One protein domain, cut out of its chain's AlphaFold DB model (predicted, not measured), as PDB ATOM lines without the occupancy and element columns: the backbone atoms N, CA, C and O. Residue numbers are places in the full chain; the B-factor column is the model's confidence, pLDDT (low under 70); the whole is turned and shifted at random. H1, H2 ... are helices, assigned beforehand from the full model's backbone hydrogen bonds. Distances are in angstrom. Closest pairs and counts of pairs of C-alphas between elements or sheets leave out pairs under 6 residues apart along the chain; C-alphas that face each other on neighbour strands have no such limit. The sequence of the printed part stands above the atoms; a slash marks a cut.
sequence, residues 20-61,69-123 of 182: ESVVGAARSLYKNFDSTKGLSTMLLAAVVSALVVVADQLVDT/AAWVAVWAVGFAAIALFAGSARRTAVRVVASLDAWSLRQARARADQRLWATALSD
ATOM      1  N   GLU A  20     366.006 274.325 210.203       65.62
ATOM      2  CA  GLU A  20     367.137 274.623 209.321       65.62
ATOM      3  C   GLU A  20     368.462 274.115 209.895       65.62
ATOM      4  O   GLU A  20     369.261 273.536 209.159       65.62
ATOM      5  N   SER A  21     368.679 274.225 211.212       66.62
ATOM      6  CA  SER A  21     369.873 273.662 211.856       66.62
ATOM      7  C   SER A  21     369.901 272.127 211.819       66.62
ATOM      8  O   SER A  21     370.962 271.539 211.624       66.62
ATOM      9  N   VAL A  22     368.742 271.468 211.931       67.50
ATOM     10  CA  VAL A  22     368.619 270.002 211.861       67.50
ATOM     11  C   VAL A  22     368.789 269.518 210.424       67.50
ATOM     12  O   VAL A  22     369.491 268.539 210.191       67.50
ATOM     13  N   VAL A  23     368.214 270.220 209.448       69.06
ATOM     14  CA  VAL A  23     368.352 269.901 208.020       69.06
ATOM     15  C   VAL A  23     369.778 270.176 207.536       69.06
ATOM     16  O   VAL A  23     370.343 269.362 206.807       69.06
ATOM     17  N   GLY A  24     370.399 271.269 207.980       67.00
ATOM     18  CA  GLY A  24     371.806 271.573 207.725       67.00
ATOM     19  C   GLY A  24     372.747 270.545 208.355       67.00
ATOM     20  O   GLY A  24     373.657 270.054 207.683       67.00
ATOM     21  N   ALA A  25     372.481 270.134 209.600       65.62
ATOM     22  CA  ALA A  25     373.224 269.070 210.269       65.62
ATOM     23  C   ALA A  25     373.054 267.724 209.546       65.62
ATOM     24  O   ALA A  25     374.050 267.070 209.236       65.62
ATOM     25  N   ALA A  26     371.827 267.348 209.177       68.50
ATOM     26  CA  ALA A  26     371.549 266.143 208.401       68.50
ATOM     27  C   ALA A  26     372.277 266.171 207.052       68.50
ATOM     28  O   ALA A  26     372.959 265.215 206.692       68.50
ATOM     29  N   ARG A  27     372.226 267.290 206.325       68.56
ATOM     30  CA  ARG A  27     372.906 267.422 205.032       68.56
ATOM     31  C   ARG A  27     374.427 267.379 205.160       68.56
ATOM     32  O   ARG A  27     375.074 266.817 204.283       68.56
ATOM     33  N   SER A  28     374.996 267.908 206.242       63.09
ATOM     34  CA  SER A  28     376.432 267.784 206.527       63.09
ATOM     35  C   SER A  28     376.836 266.348 206.879       63.09
ATOM     36  O   SER A  28     377.880 265.889 206.433       63.09
ATOM     37  N   LEU A  29     375.971 265.587 207.561       62.94
ATOM     38  CA  LEU A  29     376.167 264.150 207.772       62.94
ATOM     39  C   LEU A  29     376.158 263.385 206.442       62.94
ATOM     40  O   LEU A  29     377.004 262.519 206.244       62.94
ATOM     41  N   TYR A  30     375.266 263.752 205.511       62.22
ATOM     42  CA  TYR A  30     375.248 263.167 204.168       62.22
ATOM     43  C   TYR A  30     376.475 263.544 203.327       62.22
ATOM     44  O   TYR A  30     376.995 262.729 202.571       62.22
ATOM     45  N   LYS A  31     376.963 264.778 203.454       65.19
ATOM     46  CA  LYS A  31     378.136 265.256 202.710       65.19
ATOM     47  C   LYS A  31     379.452 264.699 203.269       65.19
ATOM     48  O   LYS A  31     380.413 264.565 202.521       65.19
ATOM     49  N   ASN A  32     379.464 264.329 204.549       58.59
ATOM     50  CA  ASN A  32     380.587 263.708 205.248       58.59
ATOM     51  C   ASN A  32     380.484 262.169 205.287       58.59
ATOM     52  O   ASN A  32     381.104 261.544 206.154       58.59
ATOM     53  N   PHE A  33     379.716 261.534 204.387       58.47
ATOM     54  CA  PHE A  33     379.838 260.092 204.163       58.47
ATOM     55  C   PHE A  33     381.214 259.804 203.571       58.47
ATOM     56  O   PHE A  33     381.424 259.775 202.364       58.47
ATOM     57  N   ASP A  34     382.155 259.621 204.485       60.72
ATOM     58  CA  ASP A  34     383.500 259.152 204.238       60.72
ATOM     59  C   ASP A  34     383.420 257.864 203.411       60.72
ATOM     60  O   ASP A  34     382.692 256.930 203.783       60.72
ATOM     61  N   SER A  35     384.153 257.794 202.299       58.22
ATOM     62  CA  SER A  35     384.170 256.637 201.388       58.22
ATOM     63  C   SER A  35     384.451 255.317 202.126       58.22
ATOM     64  O   SER A  35     384.020 254.246 201.702       58.22
ATOM     65  N   THR A  36     385.094 255.390 203.296       60.56
ATOM     66  CA  THR A  36     385.313 254.278 204.228       60.56
ATOM     67  C   THR A  36     384.019 253.641 204.750       60.56
ATOM     68  O   THR A  36     383.954 252.418 204.871       60.56
ATOM     69  N   LYS A  37     382.969 254.423 205.045       63.03
ATOM     70  CA  LYS A  37     381.672 253.873 205.486       63.03
ATOM     71  C   LYS A  37     380.957 253.159 204.340       63.03
ATOM     72  O   LYS A  37     380.412 252.085 204.573       63.03
ATOM     73  N   GLY A  38     381.032 253.702 203.122       73.94
ATOM     74  CA  GLY A  38     380.489 253.071 201.914       73.94
ATOM     75  C   GLY A  38     381.163 251.732 201.595       73.94
ATOM     76  O   GLY A  38     380.483 250.735 201.349       73.94
ATOM     77  N   LEU A  39     382.494 251.674 201.709       67.12
ATOM     78  CA  LEU A  39     383.254 250.427 201.577       67.12
ATOM     79  C   LEU A  39     382.898 249.418 202.672       67.12
ATOM     80  O   LEU A  39     382.755 248.236 202.382       67.12
ATOM     81  N   SER A  40     382.694 249.865 203.915       62.78
ATOM     82  CA  SER A  40     382.313 248.964 205.009       62.78
ATOM     83  C   SER A  40     380.902 248.394 204.834       62.78
ATOM     84  O   SER A  40     380.683 247.231 205.167       62.78
ATOM     85  N   THR A  41     379.954 249.176 204.303       81.12
ATOM     86  CA  THR A  41     378.611 248.677 203.964       81.12
ATOM     87  C   THR A  41     378.640 247.740 202.764       81.12
ATOM     88  O   THR A  41     377.936 246.737 202.776       81.12
ATOM     89  N   MET A  42     379.488 248.013 201.766       76.25
ATOM     90  CA  MET A  42     379.706 247.100 200.640       76.25
ATOM     91  C   MET A  42     380.338 245.786 201.096       76.25
ATOM     92  O   MET A  42     379.888 244.730 200.675       76.25
ATOM     93  N   LEU A  43     381.334 245.836 201.984       77.31
ATOM     94  CA  LEU A  43     381.983 244.645 202.529       77.31
ATOM     95  C   LEU A  43     380.982 243.824 203.355       77.31
ATOM     96  O   LEU A  43     380.891 242.615 203.171       77.31
ATOM     97  N   LEU A  44     380.165 244.477 204.190       75.81
ATOM     98  CA  LEU A  44     379.089 243.805 204.923       75.81
ATOM     99  C   LEU A  44     378.083 243.147 203.967       75.81
ATOM    100  O   LEU A  44     377.765 241.973 204.135       75.81
ATOM    101  N   ALA A  45     377.617 243.874 202.950       81.81
ATOM    102  CA  ALA A  45     376.687 243.350 201.956       81.81
ATOM    103  C   ALA A  45     377.293 242.185 201.158       81.81
ATOM    104  O   ALA A  45     376.616 241.188 200.933       81.81
ATOM    105  N   ALA A  46     378.577 242.265 200.795       82.44
ATOM    106  CA  ALA A  46     379.294 241.203 200.098       82.44
ATOM    107  C   ALA A  46     379.400 239.932 200.950       82.44
ATOM    108  O   ALA A  46     379.154 238.838 200.449       82.44
ATOM    109  N   VAL A  47     379.700 240.070 202.245       75.31
ATOM    110  CA  VAL A  47     379.744 238.932 203.177       75.31
ATOM    111  C   VAL A  47     378.357 238.313 203.343       75.31
ATOM    112  O   VAL A  47     378.229 237.095 203.248       75.31
ATOM    113  N   VAL A  48     377.310 239.125 203.530       80.38
ATOM    114  CA  VAL A  48     375.928 238.622 203.617       80.38
ATOM    115  C   VAL A  48     375.530 237.904 202.326       80.38
ATOM    116  O   VAL A  48     374.987 236.806 202.387       80.38
ATOM    117  N   SER A  49     375.850 238.466 201.160       82.50
ATOM    118  CA  SER A  49     375.538 237.847 199.871       82.50
ATOM    119  C   SER A  49     376.291 236.530 199.664       82.50
ATOM    120  O   SER A  49     375.697 235.569 199.191       82.50
ATOM    121  N   ALA A  50     377.567 236.446 200.057       78.12
ATOM    122  CA  ALA A  50     378.335 235.202 200.000       78.12
ATOM    123  C   ALA A  50     377.735 234.112 200.906       78.12
ATOM    124  O   ALA A  50     377.667 232.953 200.506       78.12
ATOM    125  N   LEU A  51     377.240 234.483 202.093       71.56
ATOM    126  CA  LEU A  51     376.541 233.562 202.996       71.56
ATOM    127  C   LEU A  51     375.228 233.043 202.395       71.56
ATOM    128  O   LEU A  51     374.953 231.850 202.490       71.56
ATOM    129  N   VAL A  52     374.447 233.921 201.755       78.75
ATOM    130  CA  VAL A  52     373.203 233.538 201.064       78.75
ATOM    131  C   VAL A  52     373.496 232.579 199.908       78.75
ATOM    132  O   VAL A  52     372.819 231.567 199.791       78.75
ATOM    133  N   VAL A  53     374.538 232.838 199.110       79.00
ATOM    134  CA  VAL A  53     374.948 231.952 198.001       79.00
ATOM    135  C   VAL A  53     375.387 230.576 198.504       79.00
ATOM    136  O   VAL A  53     375.059 229.568 197.893       79.00
ATOM    137  N   VAL A  54     376.110 230.501 199.623       66.19
ATOM    138  CA  VAL A  54     376.500 229.212 200.218       66.19
ATOM    139  C   VAL A  54     375.286 228.464 200.776       66.19
ATOM    140  O   VAL A  54     375.224 227.244 200.652       66.19
ATOM    141  N   ALA A  55     374.317 229.171 201.364       68.75
ATOM    142  CA  ALA A  55     373.067 228.566 201.821       68.75
ATOM    143  C   ALA A  55     372.252 227.995 200.651       68.75
ATOM    144  O   ALA A  55     371.738 226.887 200.764       68.75
ATOM    145  N   ASP A  56     372.199 228.717 199.532       69.19
ATOM    146  CA  ASP A  56     371.550 228.284 198.291       69.19
ATOM    147  C   ASP A  56     372.244 227.045 197.699       69.19
ATOM    148  O   ASP A  56     371.610 226.019 197.469       69.19
ATOM    149  N   GLN A  57     373.580 227.065 197.603       66.31
ATOM    150  CA  GLN A  57     374.354 225.901 197.155       66.31
ATOM    151  C   GLN A  57     374.160 224.683 198.061       66.31
ATOM    152  O   GLN A  57     374.110 223.567 197.561       66.31
ATOM    153  N   LEU A  58     374.025 224.874 199.377       62.78
ATOM    154  CA  LEU A  58     373.798 223.794 200.340       62.78
ATOM    155  C   LEU A  58     372.390 223.176 200.219       62.78
ATOM    156  O   LEU A  58     372.199 222.012 200.574       62.78
ATOM    157  N   VAL A  59     371.415 223.942 199.719       62.06
ATOM    158  CA  VAL A  59     370.055 223.471 199.402       62.06
ATOM    159  C   VAL A  59     370.027 222.678 198.091       62.06
ATOM    160  O   VAL A  59     369.254 221.730 197.977       62.06
ATOM    161  N   ASP A  60     370.922 222.967 197.147       62.16
ATOM    162  CA  ASP A  60     370.998 222.237 195.874       62.16
ATOM    163  C   ASP A  60     371.789 220.912 195.944       62.16
ATOM    164  O   ASP A  60     371.653 220.068 195.060       62.16
ATOM    165  N   THR A  61     372.575 220.646 196.999       60.66
ATOM    166  CA  THR A  61     373.340 219.374 197.137       60.66
ATOM    167  C   THR A  61     372.502 218.175 197.619       60.66
ATOM    168  O   THR A  61     373.054 217.139 198.005       60.66
ATOM    169  N   ALA A  69     375.594 216.943 208.651       67.94
ATOM    170  CA  ALA A  69     376.753 217.751 208.274       67.94
ATOM    171  C   ALA A  69     376.319 219.128 207.755       67.94
ATOM    172  O   ALA A  69     376.908 220.134 208.141       67.94
ATOM    173  N   ALA A  70     375.240 219.183 206.965       68.50
ATOM    174  CA  ALA A  70     374.635 220.437 206.522       68.50
ATOM    175  C   ALA A  70     374.130 221.280 207.709       68.50
ATOM    176  O   ALA A  70     374.413 222.476 207.785       68.50
ATOM    177  N   TRP A  71     373.465 220.656 208.688       70.94
ATOM    178  CA  TRP A  71     373.019 221.335 209.909       70.94
ATOM    179  C   TRP A  71     374.186 221.921 210.716       70.94
ATOM    180  O   TRP A  71     374.157 223.090 211.105       70.94
ATOM    181  N   VAL A  72     375.243 221.136 210.946       74.69
ATOM    182  CA  VAL A  72     376.437 221.595 211.674       74.69
ATOM    183  C   VAL A  72     377.182 222.678 210.893       74.69
ATOM    184  O   VAL A  72     377.648 223.637 211.502       74.69
ATOM    185  N   ALA A  73     377.254 222.578 209.564       75.19
ATOM    186  CA  ALA A  73     377.861 223.596 208.712       75.19
ATOM    187  C   ALA A  73     377.107 224.934 208.795       75.19
ATOM    188  O   ALA A  73     377.742 225.971 208.977       75.19
ATOM    189  N   VAL A  74     375.769 224.918 208.762       72.50
ATOM    190  CA  VAL A  74     374.938 226.122 208.960       72.50
ATOM    191  C   VAL A  74     375.218 226.767 210.316       72.50
ATOM    192  O   VAL A  74     375.461 227.974 210.394       72.50
ATOM    193  N   TRP A  75     375.257 225.973 211.387       81.75
ATOM    194  CA  TRP A  75     375.590 226.485 212.716       81.75
ATOM    195  C   TRP A  75     377.024 227.014 212.803       81.75
ATOM    196  O   TRP A  75     377.239 228.075 213.384       81.75
ATOM    197  N   ALA A  76     378.001 226.333 212.201       77.31
ATOM    198  CA  ALA A  76     379.399 226.756 212.195       77.31
ATOM    199  C   ALA A  76     379.592 228.087 211.459       77.31
ATOM    200  O   ALA A  76     380.299 228.965 211.951       77.31
ATOM    201  N   VAL A  77     378.920 228.268 210.322       77.00
ATOM    202  CA  VAL A  77     378.909 229.527 209.572       77.00
ATOM    203  C   VAL A  77     378.244 230.643 210.385       77.00
ATOM    204  O   VAL A  77     378.801 231.739 210.490       77.00
ATOM    205  N   GLY A  78     377.111 230.357 211.033       79.44
ATOM    206  CA  GLY A  78     376.455 231.289 211.953       79.44
ATOM    207  C   GLY A  78     377.365 231.709 213.114       79.44
ATOM    208  O   GLY A  78     377.522 232.900 213.385       79.44
ATOM    209  N   PHE A  79     378.043 230.756 213.754       76.88
ATOM    210  CA  PHE A  79     379.000 231.028 214.828       76.88
ATOM    211  C   PHE A  79     380.240 231.776 214.343       76.88
ATOM    212  O   PHE A  79     380.699 232.682 215.036       76.88
ATOM    213  N   ALA A  80     380.771 231.446 213.167       72.50
ATOM    214  CA  ALA A  80     381.908 232.143 212.580       72.50
ATOM    215  C   ALA A  80     381.555 233.602 212.276       72.50
ATOM    216  O   ALA A  80     382.321 234.496 212.634       72.50
ATOM    217  N   ALA A  81     380.373 233.856 211.707       71.62
ATOM    218  CA  ALA A  81     379.867 235.206 211.485       71.62
ATOM    219  C   ALA A  81     379.732 235.974 212.808       71.62
ATOM    220  O   ALA A  81     380.238 237.091 212.921       71.62
ATOM    221  N   ILE A  82     379.139 235.357 213.838       74.12
ATOM    222  CA  ILE A  82     379.012 235.961 215.172       74.12
ATOM    223  C   ILE A  82     380.390 236.209 215.805       74.12
ATOM    224  O   ILE A  82     380.596 237.267 216.387       74.12
ATOM    225  N   ALA A  83     381.354 235.298 215.676       69.25
ATOM    226  CA  ALA A  83     382.696 235.428 216.252       69.25
ATOM    227  C   ALA A  83     383.537 236.511 215.552       69.25
ATOM    228  O   ALA A  83     384.174 237.333 216.222       69.25
ATOM    229  N   LEU A  84     383.492 236.570 214.216       65.38
ATOM    230  CA  LEU A  84     384.095 237.649 213.424       65.38
ATOM    231  C   LEU A  84     383.489 239.005 213.794       65.38
ATOM    232  O   LEU A  84     384.211 240.000 213.924       65.38
ATOM    233  N   PHE A  85     382.175 239.043 214.017       65.94
ATOM    234  CA  PHE A  85     381.491 240.259 214.430       65.94
ATOM    235  C   PHE A  85     381.738 240.601 215.904       65.94
ATOM    236  O   PHE A  85     381.855 241.770 216.239       65.94
ATOM    237  N   ALA A  86     381.911 239.623 216.792       62.34
ATOM    238  CA  ALA A  86     382.188 239.847 218.210       62.34
ATOM    239  C   ALA A  86     383.548 240.533 218.426       62.34
ATOM    240  O   ALA A  86     383.674 241.425 219.274       62.34
ATOM    241  N   GLY A  87     384.558 240.179 217.625       62.44
ATOM    242  CA  GLY A  87     385.874 240.824 217.663       62.44
ATOM    243  C   GLY A  87     385.841 242.295 217.228       62.44
ATOM    244  O   GLY A  87     386.470 243.151 217.863       62.44
ATOM    245  N   SER A  88     385.081 242.617 216.178       62.97
ATOM    246  CA  SER A  88     384.931 243.994 215.686       62.97
ATOM    247  C   SER A  88     383.979 244.816 216.561       62.97
ATOM    248  O   SER A  88     384.313 245.953 216.907       62.97
ATOM    249  N   ALA A  89     382.876 244.221 217.020       65.81
ATOM    250  CA  ALA A  89     381.900 244.816 217.929       65.81
ATOM    251  C   ALA A  89     382.534 245.223 219.259       65.81
ATOM    252  O   ALA A  89     382.251 246.302 219.771       65.81
ATOM    253  N   ARG A  90     383.454 244.420 219.810       64.25
ATOM    254  CA  ARG A  90     384.148 244.786 221.054       64.25
ATOM    255  C   ARG A  90     385.029 246.024 220.871       64.25
ATOM    256  O   ARG A  90     385.036 246.907 221.726       64.25
ATOM    257  N   ARG A  91     385.745 246.131 219.746       65.62
ATOM    258  CA  ARG A  91     386.576 247.311 219.439       65.62
ATOM    259  C   ARG A  91     385.744 248.556 219.136       65.62
ATOM    260  O   ARG A  91     386.145 249.648 219.538       65.62
ATOM    261  N   THR A  92     384.614 248.422 218.448       70.88
ATOM    262  CA  THR A  92     383.719 249.556 218.178       70.88
ATOM    263  C   THR A  92     382.980 249.990 219.439       70.88
ATOM    264  O   THR A  92     382.951 251.185 219.715       70.88
ATOM    265  N   ALA A  93     382.497 249.056 220.259       71.25
ATOM    266  CA  ALA A  93     381.846 249.348 221.534       71.25
ATOM    267  C   ALA A  93     382.763 250.140 222.475       71.25
ATOM    268  O   ALA A  93     382.355 251.181 222.980       71.25
ATOM    269  N   VAL A  94     384.026 249.723 222.641       77.00
ATOM    270  CA  VAL A  94     384.994 250.454 223.484       77.00
ATOM    271  C   VAL A  94     385.211 251.885 222.983       77.00
ATOM    272  O   VAL A  94     385.258 252.817 223.782       77.00
ATOM    273  N   ARG A  95     385.296 252.091 221.663       73.94
ATOM    274  CA  ARG A  95     385.450 253.436 221.080       73.94
ATOM    275  C   ARG A  95     384.201 254.293 221.264       73.94
ATOM    276  O   ARG A  95     384.321 255.478 221.561       73.94
ATOM    277  N   VAL A  96     383.019 253.701 221.103       80.62
ATOM    278  CA  VAL A  96     381.738 254.392 221.286       80.62
ATOM    279  C   VAL A  96     381.569 254.813 222.744       80.62
ATOM    280  O   VAL A  96     381.320 255.990 222.992       80.62
ATOM    281  N   VAL A  97     381.797 253.911 223.700       84.00
ATOM    282  CA  VAL A  97     381.729 254.223 225.137       84.00
ATOM    283  C   VAL A  97     382.722 255.328 225.497       84.00
ATOM    284  O   VAL A  97     382.312 256.354 226.029       84.00
ATOM    285  N   ALA A  98     383.987 255.208 225.082       84.12
ATOM    286  CA  ALA A  98     384.987 256.247 225.336       84.12
ATOM    287  C   ALA A  98     384.601 257.612 224.731       84.12
ATOM    288  O   ALA A  98     384.855 258.662 225.325       84.12
ATOM    289  N   SER A  99     383.964 257.625 223.554       81.12
ATOM    290  CA  SER A  99     383.489 258.864 222.928       81.12
ATOM    291  C   SER A  99     382.311 259.497 223.679       81.12
ATOM    292  O   SER A  99     382.267 260.725 223.811       81.12
ATOM    293  N   LEU A 100     381.399 258.672 224.206       83.50
ATOM    294  CA  LEU A 100     380.252 259.099 225.004       83.50
ATOM    295  C   LEU A 100     380.694 259.619 226.372       83.50
ATOM    296  O   LEU A 100     380.216 260.670 226.789       83.50
ATOM    297  N   ASP A 101     381.656 258.961 227.017       90.38
ATOM    298  CA  ASP A 101     382.247 259.425 228.274       90.38
ATOM    299  C   ASP A 101     382.959 260.764 228.086       90.38
ATOM    300  O   ASP A 101     382.763 261.710 228.848       90.38
ATOM    301  N   ALA A 102     383.738 260.907 227.013       88.31
ATOM    302  CA  ALA A 102     384.377 262.179 226.705       88.31
ATOM    303  C   ALA A 102     383.341 263.283 226.421       88.31
ATOM    304  O   ALA A 102     383.553 264.444 226.779       88.31
ATOM    305  N   TRP A 103     382.217 262.943 225.783       82.88
ATOM    306  CA  TRP A 103     381.119 263.880 225.551       82.88
ATOM    307  C   TRP A 103     380.396 264.259 226.846       82.88
ATOM    308  O   TRP A 103     380.157 265.447 227.073       82.88
ATOM    309  N   SER A 104     380.133 263.297 227.731       90.25
ATOM    310  CA  SER A 104     379.499 263.544 229.027       90.25
ATOM    311  C   SER A 104     380.376 264.434 229.913       90.25
ATOM    312  O   SER A 104     379.882 265.412 230.478       90.25
ATOM    313  N   LEU A 105     381.690 264.191 229.934       90.69
ATOM    314  CA  LEU A 105     382.682 265.024 230.617       90.69
ATOM    315  C   LEU A 105     382.710 266.453 230.065       90.69
ATOM    316  O   LEU A 105     382.714 267.406 230.843       90.69
ATOM    317  N   ARG A 106     382.693 266.628 228.737       86.00
ATOM    318  CA  ARG A 106     382.611 267.963 228.113       86.00
ATOM    319  C   ARG A 106     381.325 268.685 228.504       86.00
ATOM    320  O   ARG A 106     381.371 269.856 228.868       86.00
ATOM    321  N   GLN A 107     380.196 267.983 228.487       89.25
ATOM    322  CA  GLN A 107     378.909 268.563 228.856       89.25
ATOM    323  C   GLN A 107     378.845 268.927 230.348       89.25
ATOM    324  O   GLN A 107     378.255 269.947 230.708       89.25
ATOM    325  N   ALA A 108     379.444 268.117 231.223       90.19
ATOM    326  CA  ALA A 108     379.544 268.404 232.653       90.19
ATOM    327  C   ALA A 108     380.428 269.633 232.923       90.19
ATOM    328  O   ALA A 108     380.018 270.510 233.683       90.19
ATOM    329  N   ARG A 109     381.581 269.733 232.245       91.56
ATOM    330  CA  ARG A 109     382.474 270.901 232.319       91.56
ATOM    331  C   ARG A 109     381.776 272.176 231.862       91.56
ATOM    332  O   ARG A 109     381.749 273.126 232.623       91.56
ATOM    333  N   ALA A 110     381.071 272.147 230.729       89.69
ATOM    334  CA  ALA A 110     380.332 273.313 230.241       89.69
ATOM    335  C   ALA A 110     379.305 273.847 231.260       89.69
ATOM    336  O   ALA A 110     379.132 275.056 231.395       89.69
ATOM    337  N   ARG A 111     378.640 272.963 232.020       91.75
ATOM    338  CA  ARG A 111     377.732 273.386 233.103       91.75
ATOM    339  C   ARG A 111     378.482 273.957 234.309       91.75
ATOM    340  O   ARG A 111     377.979 274.883 234.940       91.75
ATOM    341  N   ALA A 112     379.641 273.401 234.655       92.00
ATOM    342  CA  ALA A 112     380.485 273.934 235.723       92.00
ATOM    343  C   ALA A 112     381.034 275.321 235.352       92.00
ATOM    344  O   ALA A 112     380.951 276.239 236.163       92.00
ATOM    345  N   ASP A 113     381.474 275.494 234.106       90.62
ATOM    346  CA  ASP A 113     381.972 276.760 233.569       90.62
ATOM    347  C   ASP A 113     380.882 277.835 233.586       90.62
ATOM    348  O   ASP A 113     381.143 278.961 233.990       90.62
ATOM    349  N   GLN A 114     379.635 277.492 233.242       92.06
ATOM    350  CA  GLN A 114     378.504 278.424 233.355       92.06
ATOM    351  C   GLN A 114     378.274 278.899 234.796       92.06
ATOM    352  O   GLN A 114     378.009 280.079 235.017       92.06
ATOM    353  N   ARG A 115     378.385 278.000 235.784       92.12
ATOM    354  CA  ARG A 115     378.251 278.357 237.207       92.12
ATOM    355  C   ARG A 115     379.407 279.238 237.674       92.12
ATOM    356  O   ARG A 115     379.182 280.210 238.394       92.12
ATOM    357  N   LEU A 116     380.625 278.919 237.239       91.50
ATOM    358  CA  LEU A 116     381.817 279.716 237.521       91.50
ATOM    359  C   LEU A 116     381.680 281.113 236.907       91.50
ATOM    360  O   LEU A 116     381.872 282.106 237.600       91.50
ATOM    361  N   TRP A 117     381.256 281.195 235.647       89.00
ATOM    362  CA  TRP A 117     381.038 282.450 234.931       89.00
ATOM    363  C   TRP A 117     379.971 283.322 235.594       89.00
ATOM    364  O   TRP A 117     380.198 284.508 235.816       89.00
ATOM    365  N   ALA A 118     378.834 282.736 235.983       93.56
ATOM    366  CA  ALA A 118     377.789 283.459 236.705       93.56
ATOM    367  C   ALA A 118     378.309 284.052 238.028       93.56
ATOM    368  O   ALA A 118     378.017 285.203 238.341       93.56
ATOM    369  N   THR A 119     379.129 283.290 238.759       91.12
ATOM    370  CA  THR A 119     379.763 283.745 240.010       91.12
ATOM    371  C   THR A 119     380.782 284.860 239.752       91.12
ATOM    372  O   THR A 119     380.843 285.838 240.495       91.12
ATOM    373  N   ALA A 120     381.553 284.755 238.668       92.19
ATOM    374  CA  ALA A 120     382.520 285.773 238.271       92.19
ATOM    375  C   ALA A 120     381.854 287.097 237.864       92.19
ATOM    376  O   ALA A 120     382.408 288.159 238.126       92.19
ATOM    377  N   LEU A 121     380.669 287.057 237.247       92.69
ATOM    378  CA  LEU A 121     379.928 288.276 236.905       92.69
ATOM    379  C   LEU A 121     379.344 288.973 238.137       92.69
ATOM    380  O   LEU A 121     379.224 290.195 238.135       92.69
ATOM    381  N   SER A 122     378.959 288.214 239.164       93.12
ATOM    382  CA  SER A 122     378.386 288.786 240.384       93.12
ATOM    383  C   SER A 122     379.434 289.386 241.323       93.12
ATOM    384  O   SER A 122     379.105 290.308 242.067       93.12
ATOM    385  N   ASP A 123     380.674 288.879 241.303       95.19
ATOM    386  CA  ASP A 123     381.765 289.366 242.157       95.19
ATOM    387  C   ASP A 123     382.943 289.922 241.324       95.19
ATOM    388  O   ASP A 123     383.674 289.152 240.690       95.19
TER     389      ASP A 123
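This is residues 20 to 61 and 69 to 123 of the 182 residues of an uncharacterized protein of Rhodoferax sp. YR267 (UniProt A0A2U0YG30). Two long helices, H2 and H3, make a narrow, open V: they come near each other only close to the cut, and the short helix H1 follows at the other end of the shorter arm, H2. H3 makes the length of the whole, has a kink partway along, and sticks out from residue 82 to residue 123; the other arm sticks out from residue 20 to residue 46. The printed part has 97 residues with three named helices, in the order H1, H2, H3, and no named strand, and its class is all helix. It is extended, with a radius of gyration of the C-alphas of 23.5 A, and the C-alphas span 83 by 30 by 17 A along their three main axes.

Find C-alpha 20 at (367.137, 274.623, 209.321); there H1 begins and runs over residues 20 to 31, 15.9 A from first to last C-alpha. After three residues look at C-alpha 35 at (384.170, 256.637, 201.388), where H2 begins; it takes residues 35 to 60 and measures 37.2 A. Beyond the cut, H3 takes residues 69 to 122, the longest helix with 54 residues and 78.0 A, and ends at C-alpha 122 at (378.386, 288.786, 240.384).

Start at H1, which is apart from H2, although a tight link of three residues joins them. H1 is also apart from H3. Go on to the last residues of H2: here H2 and H3 are close but not clearly touching, with 2 pairs of C-alphas within 8 A. Their closest C-alphas are those of Leu 58 and Ala 70, 7.1 A apart. The two helices run opposite ways at a shallow tilt of 24 degrees, and their centres are 26.0 A apart. Along H3, look near residue 89 for a kink of 31 degrees. In H1 and H2 every O i to N i+4 pair is within hydrogen-bond range; in H3 it is 48 of 50.

The outline is a rod, and its two farthest C-alphas, those of Thr 61 and Asp 123, are 83.6 A apart. Residues 62 to 68 are cut out and not printed, and C-alphas 61 and 69 are 11.8 A apart across the cut. The link from H2 to H3 lies across this cut. In the B-factor column the mean pLDDT of the printed part is 75.4. The model's confidence is under 70 at 39 residues: 20 to 37, 39 to 40, 54 to 61, 69 to 70 and 83 to 91.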